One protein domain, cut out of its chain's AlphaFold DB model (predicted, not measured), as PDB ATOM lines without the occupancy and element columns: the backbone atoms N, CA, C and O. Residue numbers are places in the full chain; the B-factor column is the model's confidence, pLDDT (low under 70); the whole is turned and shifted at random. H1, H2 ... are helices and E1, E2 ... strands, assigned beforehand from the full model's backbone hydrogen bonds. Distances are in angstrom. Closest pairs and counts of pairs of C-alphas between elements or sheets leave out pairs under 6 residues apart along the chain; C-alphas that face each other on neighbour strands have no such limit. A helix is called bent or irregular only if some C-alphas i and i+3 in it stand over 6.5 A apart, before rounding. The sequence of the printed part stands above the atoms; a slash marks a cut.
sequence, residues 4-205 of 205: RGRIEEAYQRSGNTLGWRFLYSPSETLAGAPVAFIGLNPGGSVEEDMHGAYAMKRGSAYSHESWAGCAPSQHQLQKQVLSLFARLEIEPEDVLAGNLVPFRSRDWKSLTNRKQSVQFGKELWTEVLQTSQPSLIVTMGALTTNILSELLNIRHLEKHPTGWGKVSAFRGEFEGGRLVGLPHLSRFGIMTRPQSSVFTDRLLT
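Overview. This is residues 4 to 205 of the 205 residues of an uncharacterized protein of Labrenzia sp. OB1 (UniProt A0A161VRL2). A twisted sheet of six strands runs through the middle of a compact body, with H5 and H6 over one face and H7 over the other face, near the E4 edge. H1 lies at the outside, beyond H5, and short H3 packs on H4. The printed part has 202 residues, with seven named helices and six named strands in the order H1 H2 E1 H3 H4 E2 H5 E3 H6 E4 E5 E6 H7; the class is mixed, helices and strands. The sheet's order is E2 E1 E3 E6 E5 E4, mixed. The radius of gyration of the C-alphas is 15.9 A, and the spans are 44 by 39 by 32 A.

Arrangement. E2, residues 96 to 99, and E1, residues 35 to 39, are parallel at 14 degrees, with N 37 and O 96 within hydrogen-bond range at 2.8 A. E3, residues 136 to 140, is parallel to E1, with N 138 and O 36 at 2.8 A, and E6, residues 177 to 182, is parallel to E3, with N 180 and O 137 at 2.8 A. E5, residues 168 to 174, is antiparallel to E6, with N 170 and O 181 at 2.8 A, and E4, residues 158 to 161, is antiparallel to E5, with N 158 and O 171 at 2.8 A. E4, E5 and E6 form a meander, each strand the antiparallel neighbour of the one before, with hairpins E4 and E5, E5 and E6. H5, residues 114 to 132, lies over E2 and E1 at a height over the sheet of 9.9 A. H6, residues 142 to 151, is on the same face, over E3 and E6 at 7.8 A; the closest C-alphas of H6 and E6 are those of Thr 145 and Gly 181, 5.2 A. H7, residues 194 to 204, is on the opposite face, over E5 at 10.5 A, which gives three layers, helices on both faces of a sheet. It is irregular, with C-alphas 195 and 198 at 7.3 A. E2, H5, E3 and E3, H6, E4 are split strand-helix-strand units, their parallel strands not neighbours, with right-handed crossovers. E1 and E2, parallel neighbours, form such a unit unsplit with H3, residues 61 to 64, and H4, residues 76 to 87, also right-handed. H3 and H4 touch, closest at the C-alphas of Tyr 62 and Gln 78, 4.9 A; H4 only just is on the sheet, with 5 pairs of C-alphas within 10 A, and only grazes it. H5 is the hub: it touches H2, residues 27 to 31, at the C-alphas of Ser 132 and Leu 30, 5.1 A, and only just touches H6 and H1, residues 4 to 14, with 3 pairs of C-alphas within 8 A each, closest at Thr 126 and Leu 151 and at Ser 117 and Ser 14, both 7.1 A. H2 only grazes the sheet. In H1, H4, H5 and H6 every O i to N i+4 pair is within hydrogen-bond range; H7 has 5 of 7, H2 has 0 of 1 but 2 of 2 O i to N i+3 pairs, and H3 is too short for an O i to N i+4 pair.

Along the chain. H1 begins at C-alpha 4, (17.186, -36.034, 26.646). H5 is 25.7 A long, E5 20.1 A, H4 16.9 A and E6 16.4 A. H7 ends at C-alpha 204, (-13.583, -41.638, 20.011).

Size, cuts and confidence. The C-alphas farthest apart are those of Arg 13 and Gln 195, 45.6 A. The printed part has no cut. The long links are H1 to H2, E1 to H3, H3 to H4, E2 to H5 and E6 to H7. The mean pLDDT of the printed part is 95.4; residues 49 to 50 are under 70.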
ATOM      1  N   ARG A   4      16.225 -34.926  26.755       96.06
ATOM      2  CA  ARG A   4      17.186 -36.034  26.646       96.06
ATOM      3  C   ARG A   4      18.109 -36.117  27.861       96.06
ATOM      4  O   ARG A   4      18.189 -37.174  28.473       96.06
ATOM      5  N   GLY A   5      18.774 -35.014  28.217       96.56
ATOM      6  CA  GLY A   5      19.699 -34.997  29.355       96.56
ATOM      7  C   GLY A   5      19.003 -35.327  30.676       96.56
ATOM      8  O   GLY A   5      19.490 -36.143  31.447       96.56
ATOM      9  N   ARG A   6      17.804 -34.774  30.897       97.50
ATOM     10  CA  ARG A   6      17.017 -35.030  32.113       97.50
ATOM     11  C   ARG A   6      16.579 -36.486  32.243       97.50
ATOM     12  O   ARG A   6      16.597 -37.022  33.347       97.50
ATOM     13  N   ILE A   7      16.171 -37.109  31.136       97.88
ATOM     14  CA  ILE A   7      15.784 -38.525  31.115       97.88
ATOM     15  C   ILE A   7      16.996 -39.405  31.394       97.88
ATOM     16  O   ILE A   7      16.889 -40.300  32.227       97.88
ATOM     17  N   GLU A   8      18.138 -39.120  30.766       96.75
ATOM     18  CA  GLU A   8      19.386 -39.848  31.006       96.75
ATOM     19  C   GLU A   8      19.793 -39.770  32.484       96.75
ATOM     20  O   GLU A   8      19.973 -40.790  33.142       96.75
ATOM     21  N   GLU A   9      19.839 -38.568  33.058       96.94
ATOM     22  CA  GLU A   9      20.164 -38.388  34.474       96.94
ATOM     23  C   GLU A   9      19.182 -39.106  35.409       96.94
ATOM     24  O   GLU A   9      19.586 -39.733  36.391       96.94
ATOM     25  N   ALA A  10      17.879 -39.013  35.132       97.62
ATOM     26  CA  ALA A  10      16.864 -39.692  35.926       97.62
ATOM     27  C   ALA A  10      16.977 -41.218  35.799       97.62
ATOM     28  O   ALA A  10      16.826 -41.918  36.800       97.62
ATOM     29  N   TYR A  11      17.299 -41.725  34.608       96.75
ATOM     30  CA  TYR A  11      17.540 -43.140  34.359       96.75
ATOM     31  C   TYR A  11      18.750 -43.645  35.154       96.75
ATOM     32  O   TYR A  11      18.599 -44.605  35.912       96.75
ATOM     33  N   GLN A  12      19.892 -42.951  35.102       95.94
ATOM     34  CA  GLN A  12      21.092 -43.316  35.868       95.94
ATOM     35  C   GLN A  12      20.833 -43.337  37.382       95.94
ATOM     36  O   GLN A  12      21.259 -44.252  38.086       95.94
ATOM     37  N   ARG A  13      20.052 -42.378  37.900       96.38
ATOM     38  CA  ARG A  13      19.647 -42.346  39.318       96.38
ATOM     39  C   ARG A  13      18.623 -43.421  39.690       96.38
ATOM     40  O   ARG A  13      18.475 -43.746  40.866       96.38
ATOM     41  N   SER A  14      17.879 -43.951  38.721       94.88
ATOM     42  CA  SER A  14      16.755 -44.856  38.987       94.88
ATOM     43  C   SER A  14      17.181 -46.272  39.385       94.88
ATOM     44  O   SER A  14      16.394 -46.972  40.026       94.88
ATOM     45  N   GLY A  15      18.394 -46.700  39.017       94.44
ATOM     46  CA  GLY A  15      18.867 -48.079  39.182       94.44
ATOM     47  C   GLY A  15      18.231 -49.081  38.207       94.44
ATOM     48  O   GLY A  15      18.328 -50.290  38.419       94.44
ATOM     49  N   ASN A  16      17.540 -48.606  37.164       94.75
ATOM     50  CA  ASN A  16      17.094 -49.447  36.054       94.75
ATOM     51  C   ASN A  16      18.263 -49.746  35.101       94.75
ATOM     52  O   ASN A  16      19.219 -48.981  35.026       94.75
ATOM     53  N   THR A  17      18.183 -50.869  34.385       93.69
ATOM     54  CA  THR A  17      19.302 -51.388  33.573       93.69
ATOM     55  C   THR A  17      18.918 -51.810  32.154       93.69
ATOM     56  O   THR A  17      19.767 -52.299  31.418       93.69
ATOM     57  N   LEU A  18      17.651 -51.644  31.753       93.69
ATOM     58  CA  LEU A  18      17.131 -52.117  30.459       93.69
ATOM     59  C   LEU A  18      16.976 -51.006  29.407       93.69
ATOM     60  O   LEU A  18      16.271 -51.182  28.413       93.69
ATOM     61  N   GLY A  19      17.601 -49.860  29.646       94.62
ATOM     62  CA  GLY A  19      17.521 -48.677  28.803       94.62
ATOM     63  C   GLY A  19      16.250 -47.867  29.029       94.62
ATOM     64  O   GLY A  19      15.404 -48.162  29.888       94.62
ATOM     65  N   TRP A  20      16.106 -46.821  28.227       95.81
ATOM     66  CA  TRP A  20      14.956 -45.934  28.268       95.81
ATOM     67  C   TRP A  20      14.512 -45.550  26.862       95.81
ATOM     68  O   TRP A  20      15.282 -45.540  25.908       95.81
ATOM     69  N   ARG A  21      13.225 -45.243  26.726       96.38
ATOM     70  CA  ARG A  21      12.648 -44.717  25.501       96.38
ATOM     71  C   ARG A  21      11.617 -43.648  25.803       96.38
ATOM     72  O   ARG A  21      10.684 -43.891  26.568       96.38
ATOM     73  N   PHE A  22      11.771 -42.494  25.166       97.38
ATOM     74  CA  PHE A  22      10.854 -41.376  25.328       97.38
ATOM     75  C   PHE A  22       9.756 -41.381  24.263       97.38
ATOM     76  O   PHE A  22       8.623 -41.758  24.572       97.38
ATOM     77  N   LEU A  23      10.084 -41.024  23.019       97.62
ATOM     78  CA  LEU A  23       9.103 -40.924  21.943       97.62
ATOM     79  C   LEU A  23       9.123 -42.140  21.008       97.62
ATOM     80  O   LEU A  23      10.152 -42.724  20.663       97.62
ATOM     81  N   TYR A  24       7.917 -42.500  20.589       97.62
ATOM     82  CA  TYR A  24       7.582 -43.482  19.558       97.62
ATOM     83  C   TYR A  24       7.241 -42.774  18.237       97.62
ATOM     84  O   TYR A  24       6.791 -43.403  17.284       97.62
ATOM     85  N   SER A  25       7.458 -41.464  18.201       97.69
ATOM     86  CA  SER A  25       7.143 -40.511  17.142       97.69
ATOM     87  C   SER A  25       8.336 -39.563  16.937       97.69
ATOM     88  O   SER A  25       9.288 -39.606  17.737       97.69
ATOM     89  N   PRO A  26       8.345 -38.753  15.867       96.75
ATOM     90  CA  PRO A  26       9.364 -37.734  15.649       96.75
ATOM     91  C   PRO A  26       9.290 -36.628  16.710       96.75
ATOM     92  O   PRO A  26       8.230 -36.364  17.279       96.75
ATOM     93  N   SER A  27      10.416 -35.973  17.000       96.56
ATOM     94  CA  SER A  27      10.471 -34.907  18.015       96.56
ATOM     95  C   SER A  27       9.640 -33.672  17.661       96.56
ATOM     96  O   SER A  27       9.283 -32.901  18.544       96.56
ATOM     97  N   GLU A  28       9.318 -33.503  16.385       96.12
ATOM     98  CA  GLU A  28       8.488 -32.450  15.814       96.12
ATOM     99  C   GLU A  28       7.072 -32.477  16.405       96.12
ATOM    100  O   GLU A  28       6.469 -31.426  16.605       96.12
ATOM    101  N   THR A  29       6.577 -33.655  16.804       97.62
ATOM    102  CA  THR A  29       5.264 -33.809  17.459       97.62
ATOM    103  C   THR A  29       5.168 -33.088  18.810       97.62
ATOM    104  O   THR A  29       4.073 -32.732  19.250       97.62
ATOM    105  N   LEU A  30       6.304 -32.785  19.456       96.88
ATOM    106  CA  LEU A  30       6.343 -31.968  20.675       96.88
ATOM    107  C   LEU A  30       5.885 -30.522  20.432       96.88
ATOM    108  O   LEU A  30       5.539 -29.837  21.392       96.88
ATOM    109  N   ALA A  31       5.905 -30.054  19.180       94.25
ATOM    110  CA  ALA A  31       5.619 -28.673  18.806       94.25
ATOM    111  C   ALA A  31       4.147 -28.404  18.441       94.25
ATOM    112  O   ALA A  31       3.854 -27.326  17.931       94.25
ATOM    113  N   GLY A  32       3.228 -29.349  18.687       92.50
ATOM    114  CA  GLY A  32       1.792 -29.103  18.483       92.50
ATOM    115  C   GLY A  32       0.988 -30.260  17.897       92.50
ATOM    116  O   GLY A  32       0.047 -30.012  17.147       92.50
ATOM    117  N   ALA A  33       1.353 -31.518  18.168       97.19
ATOM    118  CA  ALA A  33       0.554 -32.648  17.702       97.19
ATOM    119  C   ALA A  33      -0.889 -32.569  18.247       97.19
ATOM    120  O   ALA A  33      -1.073 -32.431  19.458       97.19
ATOM    121  N   PRO A  34      -1.925 -32.724  17.400       97.31
ATOM    122  CA  PRO A  34      -3.318 -32.609  17.839       97.31
ATOM    123  C   PRO A  34      -3.756 -33.782  18.728       97.31
ATOM    124  O   PRO A  34      -4.711 -33.646  19.499       97.31
ATOM    125  N   VAL A  35      -3.055 -34.919  18.623       98.69
ATOM    126  CA  VAL A  35      -3.301 -36.148  19.379       98.69
ATOM    127  C   VAL A  35      -2.026 -36.582  20.097       98.69
ATOM    128  O   VAL A  35      -0.962 -36.678  19.484       98.69
ATOM    129  N   ALA A  36      -2.150 -36.938  21.375       98.81
ATOM    130  CA  ALA A  36      -1.113 -37.649  22.117       98.81
ATOM    131  C   ALA A  36      -1.545 -39.086  22.438       98.81
ATOM    132  O   ALA A  36      -2.667 -39.315  22.885       98.81
ATOM    133  N   PHE A  37      -0.646 -40.057  22.263       98.88
ATOM    134  CA  PHE A  37      -0.846 -41.452  22.662       98.88
ATOM    135  C   PHE A  37       0.186 -41.860  23.718       98.88
ATOM    136  O   PHE A  37       1.378 -41.965  23.427       98.88
ATOM    137  N   ILE A  38      -0.269 -42.101  24.950       98.75
ATOM    138  CA  ILE A  38       0.606 -42.287  26.114       98.75
ATOM    139  C   ILE A  38       0.377 -43.667  26.743       98.75
ATOM    140  O   ILE A  38      -0.655 -43.950  27.359       98.75
ATOM    141  N   GLY A  39       1.367 -44.548  26.604       98.19
ATOM    142  CA  GLY A  39       1.432 -45.827  27.313       98.19
ATOM    143  C   GLY A  39       2.011 -45.703  28.727       98.19
ATOM    144  O   GLY A  39       2.279 -44.611  29.223       98.19
ATOM    145  N   LEU A  40       2.195 -46.834  29.414       97.50
ATOM    146  CA  LEU A  40       2.775 -46.844  30.763       97.50
ATOM    147  C   LEU A  40       4.299 -46.708  30.731       97.50
ATOM    148  O   LEU A  40       4.837 -45.742  31.264       97.50
ATOM    149  N   ASN A  41       4.982 -47.679  30.125       97.25
ATOM    150  CA  ASN A  41       6.432 -47.714  29.995       97.25
ATOM    151  C   ASN A  41       6.857 -48.646  28.844       97.25
ATOM    152  O   ASN A  41       6.072 -49.518  28.449       97.25
ATOM    153  N   PRO A  42       8.077 -48.494  28.295       94.50
ATOM    154  CA  PRO A  42       8.589 -49.416  27.292       94.50
ATOM    155  C   PRO A  42       8.661 -50.841  27.850       94.50
ATOM    156  O   PRO A  42       9.275 -51.083  28.889       94.50
ATOM    157  N   GLY A  43       8.037 -51.788  27.151       90.06
ATOM    158  CA  GLY A  43       8.118 -53.209  27.485       90.06
ATOM    159  C   GLY A  43       9.371 -53.874  26.914       90.06
ATOM    160  O   GLY A  43      10.055 -53.312  26.057       90.06
ATOM    161  N   GLY A  44       9.639 -55.104  27.344       84.88
ATOM    162  CA  GLY A  44      10.712 -55.942  26.804       84.88
ATOM    163  C   GLY A  44      11.881 -56.136  27.768       84.88
ATOM    164  O   GLY A  44      11.984 -55.486  28.806       84.88
ATOM    165  N   SER A  45      12.741 -57.098  27.439       82.38
ATOM    166  CA  SER A  45      13.863 -57.530  28.283       82.38
ATOM    167  C   SER A  45      15.224 -57.002  27.842       82.38
ATOM    168  O   SER A  45      16.200 -57.254  28.539       82.38
ATOM    169  N   VAL A  46      15.292 -56.318  26.704       76.38
ATOM    170  CA  VAL A  46      16.520 -55.774  26.120       76.38
ATOM    171  C   VAL A  46      16.229 -54.416  25.493       76.38
ATOM    172  O   VAL A  46      15.109 -54.161  25.037       76.38
ATOM    173  N   GLU A  47      17.229 -53.543  25.501       74.62
ATOM    174  CA  GLU A  47      17.262 -52.393  24.608       74.62
ATOM    175  C   GLU A  47      17.687 -52.886  23.223       74.62
ATOM    176  O   GLU A  47      18.589 -53.710  23.103       74.62
ATOM    177  N   GLU A  48      16.979 -52.451  22.185       70.44
ATOM    178  CA  GLU A  48      17.321 -52.806  20.811       70.44
ATOM    179  C   GLU A  48      18.046 -51.611  20.197       70.44
ATOM    180  O   GLU A  48      17.434 -50.559  20.020       70.44
ATOM    181  N   ASP A  49      19.329 -51.774  19.865       63.59
ATOM    182  CA  ASP A  49      20.210 -50.699  19.373       63.59
ATOM    183  C   ASP A  49      19.663 -49.970  18.132       63.59
ATOM    184  O   ASP A  49      19.994 -48.814  17.869       63.59
ATOM    185  N   MET A  50      18.809 -50.643  17.352       62.50
ATOM    186  CA  MET A  50      18.177 -50.075  16.158       62.50
ATOM    187  C   MET A  50      17.007 -49.132  16.475       62.50
ATOM    188  O   MET A  50      16.563 -48.397  15.590       62.50
ATOM    189  N   HIS A  51      16.496 -49.134  17.708       75.19
ATOM    190  CA  HIS A  51      15.386 -48.286  18.127       75.19
ATOM    191  C   HIS A  51      15.891 -46.964  18.703       75.19
ATOM    192  O   HIS A  51      16.789 -46.912  19.541       75.19
ATOM    193  N   GLY A  52      15.286 -45.857  18.270       70.56
ATOM    194  CA  GLY A  52      15.621 -44.542  18.804       70.56
ATOM    195  C   GLY A  52      15.235 -44.434  20.281       70.56
ATOM    196  O   GLY A  52      14.052 -44.509  20.611       70.56
ATOM    197  N   ALA A  53      16.211 -44.200  21.163       84.56
ATOM    198  CA  ALA A  53      15.948 -43.978  22.589       84.56
ATOM    199  C   ALA A  53      15.151 -42.680  22.826       84.56
ATOM    200  O   ALA A  53      14.154 -42.653  23.545       84.56
ATOM    201  N   TYR A  54      15.541 -41.581  22.177       94.56
ATOM    202  CA  TYR A  54      14.884 -40.287  22.386       94.56
ATOM    203  C   TYR A  54      13.614 -40.101  21.553       94.56
ATOM    204  O   TYR A  54      12.563 -39.787  22.102       94.56
ATOM    205  N   ALA A  55      13.721 -40.264  20.238       95.50
ATOM    206  CA  ALA A  55      12.627 -40.072  19.299       95.50
ATOM    207  C   ALA A  55      12.902 -40.824  17.998       95.50
ATOM    208  O   ALA A  55      14.051 -41.182  17.710       95.50
ATOM    209  N   MET A  56      11.851 -41.030  17.206       94.56
ATOM    210  CA  MET A  56      11.998 -41.495  15.830       94.56
ATOM    211  C   MET A  56      12.645 -40.395  14.985       94.56
ATOM    212  O   MET A  56      12.385 -39.215  15.188       94.56
ATOM    213  N   LYS A  57      13.484 -40.768  14.012       91.25
ATOM    214  CA  LYS A  57      13.999 -39.797  13.026       91.25
ATOM    215  C   LYS A  57      12.935 -39.387  12.002       91.25
ATOM    216  O   LYS A  57      13.013 -38.303  11.450       91.25
ATOM    217  N   ARG A  58      12.017 -40.304  11.694       91.12
ATOM    218  CA  ARG A  58      10.885 -40.155  10.771       91.12
ATOM    219  C   ARG A  58       9.857 -41.242  11.064       91.12
ATOM    220  O   ARG A  58      10.245 -42.302  11.569       91.12
ATOM    221  N   GLY A  59       8.605 -41.021  10.680       94.44
ATOM    222  CA  GLY A  59       7.554 -42.020  10.831       94.44
ATOM    223  C   GLY A  59       7.219 -42.333  12.293       94.44
ATOM    224  O   GLY A  59       7.621 -41.638  13.223       94.44
ATOM    225  N   SER A  60       6.515 -43.444  12.502       97.31
ATOM    226  CA  SER A  60       6.081 -43.913  13.821       97.31
ATOM    227  C   SER A  60       6.675 -45.275  14.146       97.31
ATOM    228  O   SER A  60       6.729 -46.158  13.288       97.31
ATOM    229  N   ALA A  61       7.044 -45.501  15.405       96.75
ATOM    230  CA  ALA A  61       7.474 -46.811  15.892       96.75
ATOM    231  C   ALA A  61       6.388 -47.885  15.697       96.75
ATOM    232  O   ALA A  61       6.681 -49.066  15.515       96.75
ATOM    233  N   TYR A  62       5.114 -47.479  15.678       97.31
ATOM    234  CA  TYR A  62       4.008 -48.398  15.427       97.31
ATOM    235  C   TYR A  62       3.938 -48.875  13.974       97.31
ATOM    236  O   TYR A  62       3.432 -49.971  13.747       97.31
ATOM    237  N   SER A  63       4.455 -48.102  13.012       97.00
ATOM    238  CA  SER A  63       4.428 -48.458  11.588       97.00
ATOM    239  C   SER A  63       5.772 -48.919  11.019       97.00
ATOM    240  O   SER A  63       5.778 -49.742  10.107       97.00
ATOM    241  N   HIS A  64       6.898 -48.432  11.555       95.19
ATOM    242  CA  HIS A  64       8.227 -48.586  10.945       95.19
ATOM    243  C   HIS A  64       9.176 -49.542  11.675       95.19
ATOM    244  O   HIS A  64      10.144 -50.000  11.071       95.19
ATOM    245  N   GLU A  65       8.935 -49.852  12.950       94.56
ATOM    246  CA  GLU A  65       9.814 -50.745  13.711       94.56
ATOM    247  C   GLU A  65       9.346 -52.198  13.670       94.56
ATOM    248  O   GLU A  65       8.147 -52.490  13.684       94.56
ATOM    249  N   SER A  66      10.308 -53.116  13.681       93.12
ATOM    250  CA  SER A  66      10.068 -54.550  13.832       93.12
ATOM    251  C   SER A  66      10.038 -54.902  15.314       93.12
ATOM    252  O   SER A  66      11.025 -54.699  16.011       93.12
ATOM    253  N   TRP A  67       8.927 -55.438  15.818       91.25
ATOM    254  CA  TRP A  67       8.789 -55.786  17.238       91.25
ATOM    255  C   TRP A  67       8.660 -57.294  17.423       91.25
ATOM    256  O   TRP A  67       7.816 -57.929  16.791       91.25
ATOM    257  N   ALA A  68       9.473 -57.868  18.318       88.38
ATOM    258  CA  ALA A  68       9.480 -59.303  18.622       88.38
ATOM    259  C   ALA A  68       9.622 -60.193  17.366       88.38
ATOM    260  O   ALA A  68       8.914 -61.187  17.209       88.38
ATOM    261  N   GLY A  69      10.497 -59.798  16.435       89.75
ATOM    262  CA  GLY A  69      10.733 -60.512  15.173       89.75
ATOM    263  C   GLY A  69       9.608 -60.389  14.136       89.75
ATOM    264  O   GLY A  69       9.718 -60.955  13.052       89.75
ATOM    265  N   CYS A  70       8.536 -59.651  14.433       92.69
ATOM    266  CA  CYS A  70       7.492 -59.353  13.460       92.69
ATOM    267  C   CYS A  70       7.963 -58.259  12.497       92.69
ATOM    268  O   CYS A  70       8.612 -57.301  12.919       92.69
ATOM    269  N   ALA A  71       7.567 -58.360  11.225       95.94
ATOM    270  CA  ALA A  71       7.723 -57.261  10.278       95.94
ATOM    271  C   ALA A  71       7.007 -55.989  10.788       95.94
ATOM    272  O   ALA A  71       6.050 -56.103  11.568       95.94
ATOM    273  N   PRO A  72       7.416 -54.788  10.342       96.44
ATOM    274  CA  PRO A  72       6.784 -53.548  10.771       96.44
ATOM    275  C   PRO A  72       5.262 -53.563  10.601       96.44
ATOM    276  O   PRO A  72       4.729 -54.143   9.653       96.44
ATOM    277  N   SER A  73       4.552 -52.947  11.550       96.75
ATOM    278  CA  SER A  73       3.082 -52.954  11.649       96.75
ATOM    279  C   SER A  73       2.434 -54.321  11.932       96.75
ATOM    280  O   SER A  73       1.209 -54.395  12.066       96.75
ATOM    281  N   GLN A  74       3.198 -55.420  12.028       97.44
ATOM    282  CA  GLN A  74       2.619 -56.762  12.160       97.44
ATOM    283  C   GLN A  74       2.444 -57.243  13.599       97.44
ATOM    284  O   GLN A  74       1.637 -58.152  13.831       97.44
ATOM    285  N   HIS A  75       3.122 -56.630  14.572       96.38
ATOM    286  CA  HIS A  75       2.936 -56.986  15.975       96.38
ATOM    287  C   HIS A  75       1.511 -56.639  16.445       96.38
ATOM    288  O   HIS A  75       0.945 -55.617  16.055       96.38
ATOM    289  N   GLN A  76       0.913 -57.457  17.320       96.25
ATOM    290  CA  GLN A  76      -0.490 -57.293  17.742       96.25
ATOM    291  C   GLN A  76      -0.791 -55.884  18.277       96.25
ATOM    292  O   GLN A  76      -1.802 -55.285  17.910       96.25
ATOM    293  N   LEU A  77       0.093 -55.343  19.122       96.44
ATOM    294  CA  LEU A  77      -0.058 -53.983  19.645       96.44
ATOM    295  C   LEU A  77       0.029 -52.927  18.531       96.44
ATOM    296  O   LEU A  77      -0.751 -51.982  18.551       96.44
ATOM    297  N   GLN A  78       0.923 -53.104  17.550       97.81
ATOM    298  CA  GLN A  78       1.035 -52.190  16.410       97.81
ATOM    299  C   GLN A  78      -0.271 -52.169  15.612       97.81
ATOM    300  O   GLN A  78      -0.825 -51.100  15.396       97.81
ATOM    301  N   LYS A  79      -0.842 -53.337  15.291       98.44
ATOM    302  CA  LYS A  79      -2.136 -53.435  14.591       98.44
ATOM    303  C   LYS A  79      -3.262 -52.704  15.322       98.44
ATOM    304  O   LYS A  79      -4.068 -52.025  14.696       98.44
ATOM    305  N   GLN A  80      -3.325 -52.840  16.646       98.44
ATOM    306  CA  GLN A  80      -4.343 -52.170  17.460       98.44
ATOM    307  C   GLN A  80      -4.167 -50.649  17.468       98.44
ATOM    308  O   GLN A  80      -5.148 -49.931  17.305       98.44
ATOM    309  N   VAL A  81      -2.936 -50.164  17.645       98.50
ATOM    310  CA  VAL A  81      -2.639 -48.725  17.699       98.50
ATOM    311  C   VAL A  81      -2.805 -48.071  16.327       98.50
ATOM    312  O   VAL A  81      -3.436 -47.027  16.229       98.50
ATOM    313  N   LEU A  82      -2.357 -48.716  15.251       98.62
ATOM    314  CA  LEU A  82      -2.587 -48.224  13.891       98.62
ATOM    315  C   LEU A  82      -4.080 -48.216  13.535       98.62
ATOM    316  O   LEU A  82      -4.555 -47.284  12.899       98.62
ATOM    317  N   SER A  83      -4.851 -49.206  14.002       98.31
ATOM    318  CA  SER A  83      -6.311 -49.204  13.844       98.31
ATOM    319  C   SER A  83      -7.003 -48.104  14.659       98.31
ATOM    320  O   SER A  83      -8.058 -47.627  14.248       98.31
ATOM    321  N   LEU A  84      -6.438 -47.695  15.798       98.56
ATOM    322  CA  LEU A  84      -6.882 -46.510  16.535       98.56
ATOM    323  C   LEU A  84      -6.587 -45.236  15.731       98.56
ATOM    324  O   LEU A  84      -7.493 -44.432  15.548       98.56
ATOM    325  N   PHE A  85      -5.363 -45.065  15.227       98.38
ATOM    326  CA  PHE A  85      -4.982 -43.868  14.464       98.38
ATOM    327  C   PHE A  85      -5.794 -43.724  13.175       98.38
ATOM    328  O   PHE A  85      -6.300 -42.644  12.897       98.38
ATOM    329  N   ALA A  86      -6.054 -44.830  12.472       97.94
ATOM    330  CA  ALA A  86      -6.927 -44.833  11.301       97.94
ATOM    331  C   ALA A  86      -8.361 -44.369  11.619       97.94
ATOM    332  O   ALA A  86      -8.955 -43.650  10.826       97.94
ATOM    333  N   ARG A  87      -8.922 -44.738  12.782       97.00
ATOM    334  CA  ARG A  87     -10.247 -44.251  13.222       97.00
ATOM    335  C   ARG A  87     -10.262 -42.779  13.613       97.00
ATOM    336  O   ARG A  87     -11.314 -42.158  13.571       97.00
ATOM    337  N   LEU A  88      -9.122 -42.266  14.061       97.19
ATOM    338  CA  LEU A  88      -8.930 -40.853  14.366       97.19
ATOM    339  C   LEU A  88      -8.575 -40.037  13.117       97.19
ATOM    340  O   LEU A  88      -8.370 -38.836  13.246       97.19
ATOM    341  N   GLU A  89      -8.479 -40.686  11.950       97.50
ATOM    342  CA  GLU A  89      -8.115 -40.066  10.673       97.50
ATOM    343  C   GLU A  89      -6.803 -39.265  10.763       97.50
ATOM    344  O   GLU A  89      -6.667 -38.193  10.182       97.50
ATOM    345  N   ILE A  90      -5.829 -39.791  11.519       97.75
ATOM    346  CA  ILE A  90      -4.524 -39.159  11.737       97.75
ATOM    347  C   ILE A  90      -3.383 -40.074  11.303       97.75
ATOM    348  O   ILE A  90      -3.383 -41.277  11.586       97.75
ATOM    349  N   GLU A  91      -2.380 -39.490  10.652       98.06
ATOM    350  CA  GLU A  91      -1.175 -40.218  10.281       98.06
ATOM    351  C   GLU A  91      -0.365 -40.598  11.533       98.06
ATOM    352  O   GLU A  91      -0.193 -39.784  12.445       98.06
ATOM    353  N   PRO A  92       0.181 -41.829  11.616       98.06
ATOM    354  CA  PRO A  92       0.901 -42.284  12.805       98.06
ATOM    355  C   PRO A  92       2.098 -41.416  13.214       98.06
ATOM    356  O   PRO A  92       2.524 -41.481  14.369       98.06
ATOM    357  N   GLU A  93       2.697 -40.689  12.269       97.00
ATOM    358  CA  GLU A  93       3.844 -39.807  12.508       97.00
ATOM    359  C   GLU A  93       3.465 -38.438  13.082       97.00
ATOM    360  O   GLU A  93       4.302 -37.824  13.739       97.00
ATOM    361  N   ASP A  94       2.200 -38.032  12.938       97.88
ATOM    362  CA  ASP A  94       1.656 -36.776  13.469       97.88
ATOM    363  C   ASP A  94       1.102 -36.927  14.898       97.88
ATOM    364  O   ASP A  94       0.665 -35.959  15.523       97.88
ATOM    365  N   VAL A  95       1.126 -38.144  15.448       98.69
ATOM    366  CA  VAL A  95       0.720 -38.428  16.828       98.69
ATOM    367  C   VAL A  95       1.916 -38.276  17.762       98.69
ATOM    368  O   VAL A  95       2.916 -38.983  17.619       98.69
ATOM    369  N   LEU A  96       1.774 -37.459  18.809       98.75
ATOM    370  CA  LEU A  96       2.725 -37.423  19.921       98.75
ATOM    371  C   LEU A  96       2.626 -38.722  20.726       98.75
ATOM    372  O   LEU A  96       1.858 -38.852  21.680       98.75
ATOM    373  N   ALA A  97       3.394 -39.721  20.310       98.62
ATOM    374  CA  ALA A  97       3.363 -41.047  20.902       98.62
ATOM    375  C   ALA A  97       4.543 -41.282  21.851       98.62
ATOM    376  O   ALA A  97       5.696 -41.051  21.481       98.62
ATOM    377  N   GLY A  98       4.267 -41.803  23.048       98.25
ATOM    378  CA  GLY A  98       5.269 -42.057  24.080       98.25
ATOM    379  C   GLY A  98       4.758 -42.919  25.233       98.25
ATOM    380  O   GLY A  98       3.673 -43.501  25.182       98.25
ATOM    381  N   ASN A  99       5.545 -42.996  26.304       98.31
ATOM    382  CA  ASN A  99       5.121 -43.597  27.566       98.31
ATOM    383  C   ASN A  99       5.266 -42.609  28.719       98.31
ATOM    384  O   ASN A  99       6.207 -41.817  28.738       98.31
ATOM    385  N   LEU A 100       4.378 -42.716  29.710       98.50
ATOM    386  CA  LEU A 100       4.423 -41.923  30.937       98.50
ATOM    387  C   LEU A 100       5.786 -42.041  31.630       98.50
ATOM    388  O   LEU A 100       6.395 -41.037  31.985       98.50
ATOM    389  N   VAL A 101       6.263 -43.271  31.809       98.25
ATOM    390  CA  VAL A 101       7.576 -43.569  32.375       98.25
ATOM    391  C   VAL A 101       8.496 -44.019  31.242       98.25
ATOM    392  O   VAL A 101       8.230 -45.058  30.638       98.25
ATOM    393  N   PRO A 102       9.595 -43.303  30.947       97.62
ATOM    394  CA  PRO A 102      10.449 -43.657  29.818       97.62
ATOM    395  C   PRO A 102      11.347 -44.870  30.090       97.62
ATOM    396  O   PRO A 102      12.027 -45.337  29.189       97.62
ATOM    397  N   PHE A 103      11.386 -45.415  31.306       97.44
ATOM    398  CA  PHE A 103      12.309 -46.496  31.664       97.44
ATOM    399  C   PHE A 103      11.752 -47.873  31.295       97.44
ATOM    400  O   PHE A 103      10.609 -48.212  31.622       97.44
ATOM    401  N   ARG A 104      12.567 -48.684  30.615       96.06
ATOM    402  CA  ARG A 104      12.152 -50.005  30.150       96.06
ATOM    403  C   ARG A 104      12.077 -51.000  31.300       96.06
ATOM    404  O   ARG A 104      12.928 -51.023  32.188       96.06
ATOM    405  N   SER A 105      11.081 -51.876  31.247       94.75
ATOM    406  CA  SER A 105      11.023 -53.048  32.116       94.75
ATOM    407  C   SER A 105      10.357 -54.236  31.423       94.75
ATOM    408  O   SER A 105       9.558 -54.073  30.499       94.75
ATOM    409  N   ARG A 106      10.661 -55.451  31.900       91.94
ATOM    410  CA  ARG A 106       9.994 -56.680  31.437       91.94
ATOM    411  C   ARG A 106       8.500 -56.637  31.729       91.94
ATOM    412  O   ARG A 106       7.682 -56.966  30.875       91.94
ATOM    413  N   ASP A 107       8.165 -56.198  32.934       92.81
ATOM    414  CA  ASP A 107       6.807 -55.930  33.370       92.81
ATOM    415  C   ASP A 107       6.796 -54.770  34.373       92.81
ATOM    416  O   ASP A 107       7.835 -54.345  34.888       92.81
ATOM    417  N   TRP A 108       5.613 -54.229  34.666       94.44
ATOM    418  CA  TRP A 108       5.496 -53.092  35.579       94.44
ATOM    419  C   TRP A 108       5.957 -53.405  37.009       94.44
ATOM    420  O   TRP A 108       6.328 -52.498  37.746       94.44
ATOM    421  N   LYS A 109       5.909 -54.664  37.458       94.44
ATOM    422  CA  LYS A 109       6.346 -55.028  38.813       94.44
ATOM    423  C   LYS A 109       7.868 -55.071  38.912       94.44
ATOM    424  O   LYS A 109       8.382 -54.810  39.995       94.44
ATOM    425  N   SER A 110       8.554 -55.357  37.807       94.88
ATOM    426  CA  SER A 110      10.010 -55.460  37.749       94.88
ATOM    427  C   SER A 110      10.736 -54.121  37.585       94.88
ATOM    428  O   SER A 110      11.962 -54.120  37.575       94.88
ATOM    429  N   LEU A 111      10.026 -53.004  37.389       96.31
ATOM    430  CA  LEU A 111      10.659 -51.689  37.279       96.31
ATOM    431  C   LEU A 111      11.209 -51.250  38.649       96.31
ATOM    432  O   LEU A 111      10.482 -51.260  39.648       96.31
ATOM    433  N   THR A 112      12.471 -50.832  38.699       96.06
ATOM    434  CA  THR A 112      13.116 -50.329  39.920       96.06
ATOM    435  C   THR A 112      12.601 -48.926  40.249       96.06
ATOM    436  O   THR A 112      12.389 -48.107  39.354       96.06
ATOM    437  N   ASN A 113      12.388 -48.625  41.539       95.75
ATOM    438  CA  ASN A 113      12.010 -47.284  42.016       95.75
ATOM    439  C   ASN A 113      10.778 -46.688  41.304       95.75
ATOM    440  O   ASN A 113      10.769 -45.549  40.832       95.75
ATOM    441  N   ARG A 114       9.697 -47.474  41.219       96.25
ATOM    442  CA  ARG A 114       8.472 -47.126  40.467       96.25
ATOM    443  C   ARG A 114       7.849 -45.804  40.879       96.25
ATOM    444  O   ARG A 114       7.404 -45.061  40.016       96.25
ATOM    445  N   LYS A 115       7.817 -45.505  42.180       96.56
ATOM    446  CA  LYS A 115       7.242 -44.249  42.685       96.56
ATOM    447  C   LYS A 115       8.017 -43.046  42.147       96.56
ATOM    448  O   LYS A 115       7.405 -42.143  41.591       96.56
ATOM    449  N   GLN A 116       9.345 -43.075  42.250       97.69
ATOM    450  CA  GLN A 116      10.210 -42.023  41.714       97.69
ATOM    451  C   GLN A 116      10.112 -41.941  40.186       97.69
ATOM    452  O   GLN A 116      10.049 -40.851  39.634       97.69
ATOM    453  N   SER A 117      10.030 -43.086  39.507       98.00
ATOM    454  CA  SER A 117       9.902 -43.143  38.046       98.00
ATOM    455  C   SER A 117       8.581 -42.543  37.554       98.00
ATOM    456  O   SER A 117       8.568 -41.805  36.574       98.00
ATOM    457  N   VAL A 118       7.471 -42.812  38.253       98.44
ATOM    458  CA  VAL A 118       6.172 -42.173  37.987       98.44
ATOM    459  C   VAL A 118       6.247 -40.676  38.242       98.44
ATOM    460  O   VAL A 118       5.774 -39.911  37.411       98.44
ATOM    461  N   GLN A 119       6.844 -40.255  39.356       98.38
ATOM    462  CA  GLN A 119       6.975 -38.837  39.684       98.38
ATOM    463  C   GLN A 119       7.766 -38.081  38.607       98.38
ATOM    464  O   GLN A 119       7.300 -37.059  38.113       98.38
ATOM    465  N   PHE A 120       8.889 -38.644  38.155       98.44
ATOM    466  CA  PHE A 120       9.644 -38.106  37.025       98.44
ATOM    467  C   PHE A 120       8.800 -38.045  35.742       98.44
ATOM    468  O   PHE A 120       8.795 -37.032  35.048       98.44
ATOM    469  N   GLY A 121       8.044 -39.105  35.443       98.44
ATOM    470  CA  GLY A 121       7.118 -39.128  34.311       98.44
ATOM    471  C   GLY A 121       6.054 -38.028  34.379       98.44
ATOM    472  O   GLY A 121       5.775 -37.386  33.370       98.44
ATOM    473  N   LYS A 122       5.495 -37.760  35.568       98.62
ATOM    474  CA  LYS A 122       4.526 -36.676  35.802       98.62
ATOM    475  C   LYS A 122       5.128 -35.303  35.508       98.62
ATOM    476  O   LYS A 122       4.487 -34.497  34.839       98.62
ATOM    477  N   GLU A 123       6.347 -35.047  35.971       98.12
ATOM    478  CA  GLU A 123       7.066 -33.790  35.717       98.12
ATOM    479  C   GLU A 123       7.363 -33.616  34.224       98.12
ATOM    480  O   GLU A 123       7.037 -32.585  33.640       98.12
ATOM    481  N   LEU A 124       7.900 -34.664  33.591       98.25
ATOM    482  CA  LEU A 124       8.216 -34.674  32.167       98.25
ATOM    483  C   LEU A 124       6.975 -34.390  31.313       98.25
ATOM    484  O   LEU A 124       6.998 -33.505  30.460       98.25
ATOM    485  N   TRP A 125       5.883 -35.120  31.548       98.38
ATOM    486  CA  TRP A 125       4.672 -34.984  30.742       98.38
ATOM    487  C   TRP A 125       3.881 -33.712  31.036       98.38
ATOM    488  O   TRP A 125       3.214 -33.223  30.132       98.38
ATOM    489  N   THR A 126       4.000 -33.125  32.231       97.94
ATOM    490  CA  THR A 126       3.466 -31.776  32.489       97.94
ATOM    491  C   THR A 126       4.042 -30.769  31.492       97.94
ATOM    492  O   THR A 126       3.289 -30.082  30.809       97.94
ATOM    493  N   GLU A 127       5.368 -30.722  31.344       97.25
ATOM    494  CA  GLU A 127       6.030 -29.784  30.425       97.25
ATOM    495  C   GLU A 127       5.736 -30.091  28.951       97.25
ATOM    496  O   GLU A 127       5.519 -29.184  28.141       97.25
ATOM    497  N   VAL A 128       5.702 -31.378  28.594       98.06
ATOM    498  CA  VAL A 128       5.373 -31.817  27.232       98.06
ATOM    499  C   VAL A 128       3.957 -31.396  26.850       98.06
ATOM    500  O   VAL A 128       3.767 -30.838  25.772       98.06
ATOM    501  N   LEU A 129       2.965 -31.625  27.714       97.44
ATOM    502  CA  LEU A 129       1.564 -31.302  27.423       97.44
ATOM    503  C   LEU A 129       1.296 -29.794  27.453       97.44
ATOM    504  O   LEU A 129       0.496 -29.314  26.658       97.44
ATOM    505  N   GLN A 130       2.015 -29.032  28.283       95.25
ATOM    506  CA  GLN A 130       1.983 -27.565  28.239       95.25
ATOM    507  C   GLN A 130       2.481 -27.001  26.903       95.25
ATOM    508  O   GLN A 130       1.986 -25.966  26.459       95.25
ATOM    509  N   THR A 131       3.453 -27.673  26.278       95.00
ATOM    510  CA  THR A 131       4.052 -27.247  25.004       95.00
ATOM    511  C   THR A 131       3.242 -27.722  23.800       95.00
ATOM    512  O   THR A 131       2.975 -26.941  22.896       95.00
ATOM    513  N   SER A 132       2.861 -29.002  23.784       96.56
ATOM    514  CA  SER A 132       2.200 -29.641  22.636       96.56
ATOM    515  C   SER A 132       0.699 -29.374  22.563       96.56
ATOM    516  O   SER A 132       0.152 -29.398  21.469       96.56
ATOM    517  N   GLN A 133       0.045 -29.130  23.706       97.38
ATOM    518  CA  GLN A 133      -1.383 -28.797  23.819       97.38
ATOM    519  C   GLN A 133      -2.313 -29.653  22.929       97.38
ATOM    520  O   GLN A 133      -3.118 -29.107  22.172       97.38
ATOM    521  N   PRO A 134      -2.230 -30.998  22.993       98.31
ATOM    522  CA  PRO A 134      -3.081 -31.859  22.183       98.31
ATOM    523  C   PRO A 134      -4.552 -31.705  22.588       98.31
ATOM    524  O   PRO A 134      -4.893 -31.753  23.769       98.31
ATOM    525  N   SER A 135      -5.439 -31.616  21.597       97.81
ATOM    526  CA  SER A 135      -6.896 -31.590  21.813       97.81
ATOM    527  C   SER A 135      -7.470 -32.961  22.207       97.81
ATOM    528  O   SER A 135      -8.550 -33.059  22.793       97.81
ATOM    529  N   LEU A 136      -6.733 -34.039  21.922       98.62
ATOM    530  CA  LEU A 136      -7.076 -35.401  22.315       98.62
ATOM    531  C   LEU A 136      -5.865 -36.108  22.924       98.62
ATOM    532  O   LEU A 136      -4.828 -36.276  22.284       98.62
ATOM    533  N   ILE A 137      -6.020 -36.606  24.145       98.81
ATOM    534  CA  ILE A 137      -5.032 -37.458  24.805       98.81
ATOM    535  C   ILE A 137      -5.625 -38.855  24.928       98.81
ATOM    536  O   ILE A 137      -6.664 -39.050  25.549       98.81
ATOM    537  N   VAL A 138      -4.956 -39.852  24.361       98.88
ATOM    538  CA  VAL A 138      -5.325 -41.259  24.493       98.88
ATOM    539  C   VAL A 138      -4.308 -41.959  25.385       98.88
ATOM    540  O   VAL A 138      -3.117 -41.991  25.079       98.88
ATOM    541  N   THR A 139      -4.762 -42.561  26.480       98.81
ATOM    542  CA  THR A 139      -3.901 -43.345  27.373       98.81
ATOM    543  C   THR A 139      -4.163 -44.834  27.241       98.81
ATOM    544  O   THR A 139      -5.273 -45.271  26.940       98.81
ATOM    545  N   MET A 140      -3.140 -45.642  27.520       97.06
ATOM    546  CA  MET A 140      -3.269 -47.098  27.564       97.06
ATOM    547  C   MET A 140      -2.970 -47.644  28.966       97.06
ATOM    548  O   MET A 140      -1.828 -47.620  29.430       97.06
ATOM    549  N   GLY A 141      -3.990 -48.232  29.593       96.56
ATOM    550  CA  GLY A 141      -3.915 -48.852  30.916       96.56
ATOM    551  C   GLY A 141      -4.403 -47.941  32.044       96.56
ATOM    552  O   GLY A 141      -4.169 -46.737  32.042       96.56
ATOM    553  N   ALA A 142      -5.060 -48.537  33.045       95.94
ATOM    554  CA  ALA A 142      -5.743 -47.796  34.112       95.94
ATOM    555  C   ALA A 142      -4.809 -46.889  34.930       95.94
ATOM    556  O   ALA A 142      -5.196 -45.784  35.287       95.94
ATOM    557  N   LEU A 143      -3.576 -47.333  35.200       96.88
ATOM    558  CA  LEU A 143      -2.602 -46.529  35.943       96.88
ATOM    559  C   LEU A 143      -2.256 -45.235  35.197       96.88
ATOM    560  O   LEU A 143      -2.308 -44.161  35.788       96.88
ATOM    561  N   THR A 144      -1.946 -45.339  33.903       98.25
ATOM    562  CA  THR A 144      -1.639 -44.180  33.061       98.25
ATOM    563  C   THR A 144      -2.845 -43.255  32.957       98.25
ATOM    564  O   THR A 144      -2.701 -42.061  33.185       98.25
ATOM    565  N   THR A 145      -4.042 -43.798  32.705       98.56
ATOM    566  CA  THR A 145      -5.283 -43.009  32.658       98.56
ATOM    567  C   THR A 145      -5.505 -42.216  33.942       98.56
ATOM    568  O   THR A 145      -5.755 -41.019  33.872       98.56
ATOM    569  N   ASN A 146      -5.364 -42.851  35.108       98.12
ATOM    570  CA  ASN A 146      -5.573 -42.180  36.389       98.12
ATOM    571  C   ASN A 146      -4.557 -41.048  36.600       98.12
ATOM    572  O   ASN A 146      -4.939 -39.929  36.931       98.12
ATOM    573  N   ILE A 147      -3.273 -41.305  36.342       98.31
ATOM    574  CA  ILE A 147      -2.223 -40.294  36.522       98.31
ATOM    575  C   ILE A 147      -2.428 -39.109  35.576       98.31
ATOM    576  O   ILE A 147      -2.316 -37.965  36.007       98.31
ATOM    577  N   LEU A 148      -2.747 -39.364  34.306       98.44
ATOM    578  CA  LEU A 148      -3.006 -38.291  33.346       98.44
ATOM    579  C   LEU A 148      -4.295 -37.535  33.684       98.44
ATOM    580  O   LEU A 148      -4.313 -36.317  33.556       98.44
ATOM    581  N   SER A 149      -5.337 -38.204  34.187       98.38
ATOM    582  CA  SER A 149      -6.547 -37.508  34.645       98.38
ATOM    583  C   SER A 149      -6.275 -36.556  35.811       98.38
ATOM    584  O   SER A 149      -6.797 -35.445  35.813       98.38
ATOM    585  N   GLU A 150      -5.404 -36.941  36.753       97.62
ATOM    586  CA  GLU A 150      -4.968 -36.060  37.842       97.62
ATOM    587  C   GLU A 150      -4.160 -34.872  37.310       97.62
ATOM    588  O   GLU A 150      -4.423 -33.736  37.688       97.62
ATOM    589  N   LEU A 151      -3.194 -35.124  36.416       96.94
ATOM    590  CA  LEU A 151      -2.356 -34.079  35.813       96.94
ATOM    591  C   LEU A 151      -3.177 -33.042  35.038       96.94
ATOM    592  O   LEU A 151      -2.854 -31.858  35.063       96.94
ATOM    593  N   LEU A 152      -4.239 -33.491  34.370       97.56
ATOM    594  CA  LEU A 152      -5.138 -32.661  33.570       97.56
ATOM    595  C   LEU A 152      -6.290 -32.059  34.393       97.56
ATOM    596  O   LEU A 152      -7.166 -31.410  33.829       97.56
ATOM    597  N   ASN A 153      -6.315 -32.268  35.716       96.81
ATOM    598  CA  ASN A 153      -7.385 -31.821  36.616       96.81
ATOM    599  C   ASN A 153      -8.797 -32.293  36.205       96.81
ATOM    600  O   ASN A 153      -9.797 -31.612  36.457       96.81
ATOM    601  N   ILE A 154      -8.899 -33.479  35.602       97.94
ATOM    602  CA  ILE A 154     -10.170 -34.073  35.181       97.94
ATOM    603  C   ILE A 154     -10.912 -34.583  36.417       97.94
ATOM    604  O   ILE A 154     -10.495 -35.539  37.070       97.94
ATOM    605  N   ARG A 155     -12.047 -33.955  36.735       93.62
ATOM    606  CA  ARG A 155     -12.848 -34.290  37.928       93.62
ATOM    607  C   ARG A 155     -13.731 -35.521  37.748       93.62
ATOM    608  O   ARG A 155     -14.098 -36.154  38.736       93.62
ATOM    609  N   HIS A 156     -14.109 -35.832  36.510       95.69
ATOM    610  CA  HIS A 156     -15.023 -36.925  36.203       95.69
ATOM    611  C   HIS A 156     -14.515 -37.748  35.021       95.69
ATOM    612  O   HIS A 156     -14.303 -37.216  33.935       95.69
ATOM    613  N   LEU A 157     -14.344 -39.051  35.254       97.31
ATOM    614  CA  LEU A 157     -14.097 -40.035  34.208       97.31
ATOM    615  C   LEU A 157     -15.357 -40.872  34.003       97.31
ATOM    616  O   LEU A 157     -15.695 -41.728  34.825       97.31
ATOM    617  N   GLU A 158     -16.028 -40.643  32.883       97.75
ATOM    618  CA  GLU A 158     -17.143 -41.456  32.423       97.75
ATOM    619  C   GLU A 158     -16.631 -42.836  32.027       97.75
ATOM    620  O   GLU A 158     -15.648 -42.978  31.298       97.75
ATOM    621  N   LYS A 159     -17.295 -43.885  32.512       97.94
ATOM    622  CA  LYS A 159     -16.941 -45.270  32.204       97.94
ATOM    623  C   LYS A 159     -17.764 -45.763  31.019       97.94
ATOM    624  O   LYS A 159     -18.988 -45.812  31.094       97.94
ATOM    625  N   HIS A 160     -17.090 -46.241  29.980       98.19
ATOM    626  CA  HIS A 160     -17.717 -46.745  28.762       98.19
ATOM    627  C   HIS A 160     -17.472 -48.250  28.573       98.19
ATOM    628  O   HIS A 160     -16.370 -48.748  28.843       98.19
ATOM    629  N   PRO A 161     -18.473 -49.016  28.103       97.81
ATOM    630  CA  PRO A 161     -18.258 -50.391  27.674       97.81
ATOM    631  C   PRO A 161     -17.384 -50.437  26.416       97.81
ATOM    632  O   PRO A 161     -17.415 -49.528  25.599       97.81
ATOM    633  N   THR A 162     -16.630 -51.525  26.247       97.69
ATOM    634  CA  THR A 162     -15.751 -51.747  25.075       97.69
ATOM    635  C   THR A 162     -16.252 -52.857  24.144       97.69
ATOM    636  O   THR A 162     -15.580 -53.237  23.185       97.69
ATOM    637  N   GLY A 163     -17.386 -53.478  24.476       96.75
ATOM    638  CA  GLY A 163     -17.857 -54.699  23.819       96.75
ATOM    639  C   GLY A 163     -17.033 -55.955  24.144       96.75
ATOM    640  O   GLY A 163     -17.292 -57.006  23.557       96.75
ATOM    641  N   TRP A 164     -16.056 -55.888  25.062       96.69
ATOM    642  CA  TRP A 164     -15.227 -57.024  25.488       96.69
ATOM    643  C   TRP A 164     -15.478 -57.397  26.957       96.69
ATOM    644  O   TRP A 164     -14.772 -56.964  27.868       96.69
ATOM    645  N   GLY A 165     -16.484 -58.238  27.206       95.06
ATOM    646  CA  GLY A 165     -16.810 -58.708  28.557       95.06
ATOM    647  C   GLY A 165     -17.010 -57.550  29.545       95.06
ATOM    648  O   GLY A 165     -17.762 -56.621  29.273       95.06
ATOM    649  N   LYS A 166     -16.313 -57.593  30.689       95.50
ATOM    650  CA  LYS A 166     -16.363 -56.551  31.738       95.50
ATOM    651  C   LYS A 166     -15.307 -55.445  31.569       95.50
ATOM    652  O   LYS A 166     -15.090 -54.666  32.494       95.50
ATOM    653  N   VAL A 167     -14.609 -55.400  30.432       96.88
ATOM    654  CA  VAL A 167     -13.542 -54.425  30.171       96.88
ATOM    655  C   VAL A 167     -14.157 -53.082  29.797       96.88
ATOM    656  O   VAL A 167     -15.056 -53.005  28.955       96.88
ATOM    657  N   SER A 168     -13.645 -52.018  30.402       97.56
ATOM    658  CA  SER A 168     -14.134 -50.660  30.188       97.56
ATOM    659  C   SER A 168     -13.033 -49.743  29.690       97.56
ATOM    660  O   SER A 168     -11.853 -49.971  29.957       97.56
ATOM    661  N   ALA A 169     -13.463 -48.716  28.974       98.38
ATOM    662  CA  ALA A 169     -12.681 -47.536  28.668       98.38
ATOM    663  C   ALA A 169     -13.230 -46.354  29.474       98.38
ATOM    664  O   ALA A 169     -14.289 -46.460  30.101       98.38
ATOM    665  N   PHE A 170     -12.501 -45.249  29.462       98.38
ATOM    666  CA  PHE A 170     -12.854 -44.043  30.192       98.38
ATOM    667  C   PHE A 170     -12.784 -42.828  29.281       98.38
ATOM    668  O   PHE A 170     -11.951 -42.794  28.377       98.38
ATOM    669  N   ARG A 171     -13.630 -41.838  29.544       98.38
ATOM    670  CA  ARG A 171     -13.597 -40.539  28.879       98.38
ATOM    671  C   ARG A 171     -13.705 -39.430  29.915       98.38
ATOM    672  O   ARG A 171     -14.447 -39.572  30.881       98.38
ATOM    673  N   GLY A 172     -12.973 -38.345  29.726       98.06
ATOM    674  CA  GLY A 172     -13.108 -37.144  30.539       98.06
ATOM    675  C   GLY A 172     -12.650 -35.915  29.776       98.06
ATOM    676  O   GLY A 172     -11.857 -36.024  28.847       98.06
ATOM    677  N   GLU A 173     -13.142 -34.758  30.188       97.88
ATOM    678  CA  GLU A 173     -12.863 -33.475  29.542       97.88
ATOM    679  C   GLU A 173     -11.900 -32.653  30.404       97.88
ATOM    680  O   GLU A 173     -11.994 -32.667  31.636       97.88
ATOM    681  N   PHE A 174     -10.993 -31.930  29.756       97.00
ATOM    682  CA  PHE A 174     -10.100 -30.954  30.374       97.00
ATOM    683  C   PHE A 174     -10.113 -29.648  29.569       97.00
ATOM    684  O   PHE A 174     -10.755 -29.538  28.524       97.00
ATOM    685  N   GLU A 175      -9.431 -28.618  30.060       94.12
ATOM    686  CA  GLU A 175      -9.349 -27.350  29.335       94.12
ATOM    687  C   GLU A 175      -8.589 -27.520  28.008       94.12
ATOM    688  O   GLU A 175      -7.400 -27.826  27.995       94.12
ATOM    689  N   GLY A 176      -9.285 -27.319  26.887       94.31
ATOM    690  CA  GLY A 176      -8.707 -27.423  25.544       94.31
ATOM    691  C   GLY A 176      -8.803 -28.806  24.894       94.31
ATOM    692  O   GLY A 176      -8.381 -28.949  23.748       94.31
ATOM    693  N   GLY A 177      -9.380 -29.812  25.561       96.81
ATOM    694  CA  GLY A 177      -9.479 -31.140  24.964       96.81
ATOM    695  C   GLY A 177     -10.087 -32.219  25.849       96.81
ATOM    696  O   GLY A 177     -10.710 -31.955  26.875       96.81
ATOM    697  N   ARG A 178      -9.868 -33.469  25.443       98.00
ATOM    698  CA  ARG A 178     -10.394 -34.649  26.137       98.00
ATOM    699  C   ARG A 178      -9.378 -35.762  26.311       98.00
ATOM    700  O   ARG A 178      -8.476 -35.954  25.496       98.00
ATOM    701  N   LEU A 179      -9.570 -36.540  27.366       98.69
ATOM    702  CA  LEU A 179      -8.834 -37.755  27.672       98.69
ATOM    703  C   LEU A 179      -9.689 -38.978  27.329       98.69
ATOM    704  O   LEU A 179     -10.799 -39.124  27.838       98.69
ATOM    705  N   VAL A 180      -9.136 -39.905  26.550       98.75
ATOM    706  CA  VAL A 180      -9.690 -41.243  26.317       98.75
ATOM    707  C   VAL A 180      -8.758 -42.288  26.925       98.75
ATOM    708  O   VAL A 180      -7.656 -42.538  26.443       98.75
ATOM    709  N   GLY A 181      -9.210 -42.937  27.994       98.56
ATOM    710  CA  GLY A 181      -8.484 -44.002  28.672       98.56
ATOM    711  C   GLY A 181      -8.858 -45.384  28.159       98.56
ATOM    712  O   GLY A 181      -9.927 -45.901  28.481       98.56
ATOM    713  N   LEU A 182      -7.961 -46.028  27.420       98.69
ATOM    714  CA  LEU A 182      -8.160 -47.372  26.882       98.69
ATOM    715  C   LEU A 182      -7.626 -48.458  27.829       98.69
ATOM    716  O   LEU A 182      -6.655 -48.241  28.566       98.69
ATOM    717  N   PRO A 183      -8.195 -49.678  27.797       97.56
ATOM    718  CA  PRO A 183      -7.545 -50.834  28.403       97.56
ATOM    719  C   PRO A 183      -6.234 -51.163  27.665       97.56
ATOM    720  O   PRO A 183      -5.980 -50.680  26.565       97.56
ATOM    721  N   HIS A 184      -5.391 -52.023  28.246       94.50
ATOM    722  CA  HIS A 184      -4.148 -52.447  27.589       94.50
ATOM    723  C   HIS A 184      -4.432 -53.146  26.247       94.50
ATOM    724  O   HIS A 184      -4.882 -54.293  26.235       94.50
ATOM    725  N   LEU A 185      -4.124 -52.485  25.127       95.88
ATOM    726  CA  LEU A 185      -4.409 -52.979  23.772       95.88
ATOM    727  C   LEU A 185      -3.563 -54.199  23.374       95.88
ATOM    728  O   LEU A 185      -3.935 -54.946  22.475       95.88
ATOM    729  N   SER A 186      -2.461 -54.460  24.083       90.69
ATOM    730  CA  SER A 186      -1.709 -55.717  23.959       90.69
ATOM    731  C   SER A 186      -2.475 -56.927  24.506       90.69
ATOM    732  O   SER A 186      -2.212 -58.053  24.102       90.69
ATOM    733  N   ARG A 187      -3.428 -56.707  25.423       92.88
ATOM    734  CA  ARG A 187      -4.250 -57.758  26.041       92.88
ATOM    735  C   ARG A 187      -5.666 -57.797  25.475       92.88
ATOM    736  O   ARG A 187      -6.247 -58.873  25.359       92.88
ATOM    737  N   PHE A 188      -6.236 -56.636  25.173       96.25
ATOM    738  CA  PHE A 188      -7.629 -56.500  24.766       96.25
ATOM    739  C   PHE A 188      -7.696 -55.951  23.352       96.25
ATOM    740  O   PHE A 188      -7.456 -54.769  23.124       96.25
ATOM    741  N   GLY A 189      -8.051 -56.823  22.410       96.50
ATOM    742  CA  GLY A 189      -8.032 -56.523  20.985       96.50
ATOM    743  C   GLY A 189      -9.184 -55.641  20.494       96.50
ATOM    744  O   GLY A 189      -9.717 -55.908  19.420       96.50
ATOM    745  N   ILE A 190      -9.610 -54.644  21.272       97.69
ATOM    746  CA  ILE A 190     -10.857 -53.901  21.051       97.69
ATOM    747  C   ILE A 190     -10.848 -53.045  19.777       97.69
ATOM    748  O   ILE A 190     -11.911 -52.837  19.208       97.69
ATOM    749  N   MET A 191      -9.682 -52.612  19.284       98.00
ATOM    750  CA  MET A 191      -9.597 -51.781  18.076       98.00
ATOM    751  C   MET A 191      -9.744 -52.604  16.795       98.00
ATOM    752  O   MET A 191     -10.362 -52.153  15.842       98.00
ATOM    753  N   THR A 192      -9.254 -53.839  16.741       96.94
ATOM    754  CA  THR A 192      -9.386 -54.670  15.524       96.94
ATOM    755  C   THR A 192     -10.557 -55.649  15.579       96.94
ATOM    756  O   THR A 192     -10.697 -56.485  14.690       96.94
ATOM    757  N   ARG A 193     -11.383 -55.607  16.632       96.69
ATOM    758  CA  ARG A 193     -12.492 -56.546  16.825       96.69
ATOM    759  C   ARG A 193     -13.820 -55.946  16.334       96.69
ATOM    760  O   ARG A 193     -14.276 -54.971  16.929       96.69
ATOM    761  N   PRO A 194     -14.514 -56.556  15.351       96.88
ATOM    762  CA  PRO A 194     -15.760 -56.009  14.803       96.88
ATOM    763  C   PRO A 194     -16.854 -55.761  15.844       96.88
ATOM    764  O   PRO A 194     -17.497 -54.719  15.826       96.88
ATOM    765  N   GLN A 195     -17.028 -56.661  16.815       97.56
ATOM    766  CA  GLN A 195     -18.059 -56.520  17.852       97.56
ATOM    767  C   GLN A 195     -17.753 -55.398  18.863       97.56
ATOM    768  O   GLN A 195     -18.596 -55.074  19.697       97.56
ATOM    769  N   SER A 196     -16.546 -54.831  18.823       98.00
ATOM    770  CA  SER A 196     -16.146 -53.682  19.635       98.00
ATOM    771  C   SER A 196     -16.286 -52.347  18.888       98.00
ATOM    772  O   SER A 196     -16.284 -51.318  19.551       98.00
ATOM    773  N   SER A 197     -16.483 -52.356  17.561       96.12
ATOM    774  CA  SER A 197     -16.510 -51.153  16.701       96.12
ATOM    775  C   SER A 197     -17.468 -50.072  17.197       96.12
ATOM    776  O   SER A 197     -17.024 -48.998  17.579       96.12
ATOM    777  N   VAL A 198     -18.759 -50.384  17.342       96.88
ATOM    778  CA  VAL A 198     -19.768 -49.413  17.803       96.88
ATOM    779  C   VAL A 198     -19.424 -48.786  19.161       96.88
ATOM    780  O   VAL A 198     -19.819 -47.658  19.446       96.88
ATOM    781  N   PHE A 199     -18.688 -49.505  20.010       97.50
ATOM    782  CA  PHE A 199     -18.252 -49.006  21.310       97.50
ATOM    783  C   PHE A 199     -17.013 -48.119  21.203       97.50
ATOM    784  O   PHE A 199     -16.963 -47.082  21.858       97.50
ATOM    785  N   THR A 200     -16.023 -48.514  20.399       95.75
ATOM    786  CA  THR A 200     -14.812 -47.713  20.180       95.75
ATOM    787  C   THR A 200     -15.122 -46.447  19.401       95.75
ATOM    788  O   THR A 200     -14.594 -45.400  19.743       95.75
ATOM    789  N   ASP A 201     -16.018 -46.506  18.421       94.19
ATOM    790  CA  ASP A 201     -16.359 -45.354  17.589       94.19
ATOM    791  C   ASP A 201     -17.074 -44.296  18.445       94.19
ATOM    792  O   ASP A 201     -16.636 -43.155  18.495       94.19
ATOM    793  N   ARG A 202     -18.063 -44.694  19.264       93.81
ATOM    794  CA  ARG A 202     -18.718 -43.790  20.237       93.81
ATOM    795  C   ARG A 202     -17.780 -43.215  21.297       93.81
ATOM    796  O   ARG A 202     -18.080 -42.176  21.872       93.81
ATOM    797  N   LEU A 203     -16.716 -43.938  21.641       94.69
ATOM    798  CA  LEU A 203     -15.731 -43.483  22.618       94.69
ATOM    799  C   LEU A 203     -14.815 -42.403  22.025       94.69
ATOM    800  O   LEU A 203     -14.370 -41.524  22.758       94.69
ATOM    801  N   LEU A 204     -14.510 -42.512  20.729       91.62
ATOM    802  CA  LEU A 204     -13.583 -41.638  20.011       91.62
ATOM    803  C   LEU A 204     -14.267 -40.437  19.345       91.62
ATOM    804  O   LEU A 204     -13.551 -39.527  18.941       91.62
ATOM    805  N   THR A 205     -15.600 -40.427  19.235       79.62
ATOM    806  CA  THR A 205     -16.423 -39.270  18.830       79.62
ATOM    807  C   THR A 205     -16.725 -38.359  19.996       79.62
ATOM    808  O   THR A 205     -16.515 -37.143  19.821       79.62
TER     809      THR A 205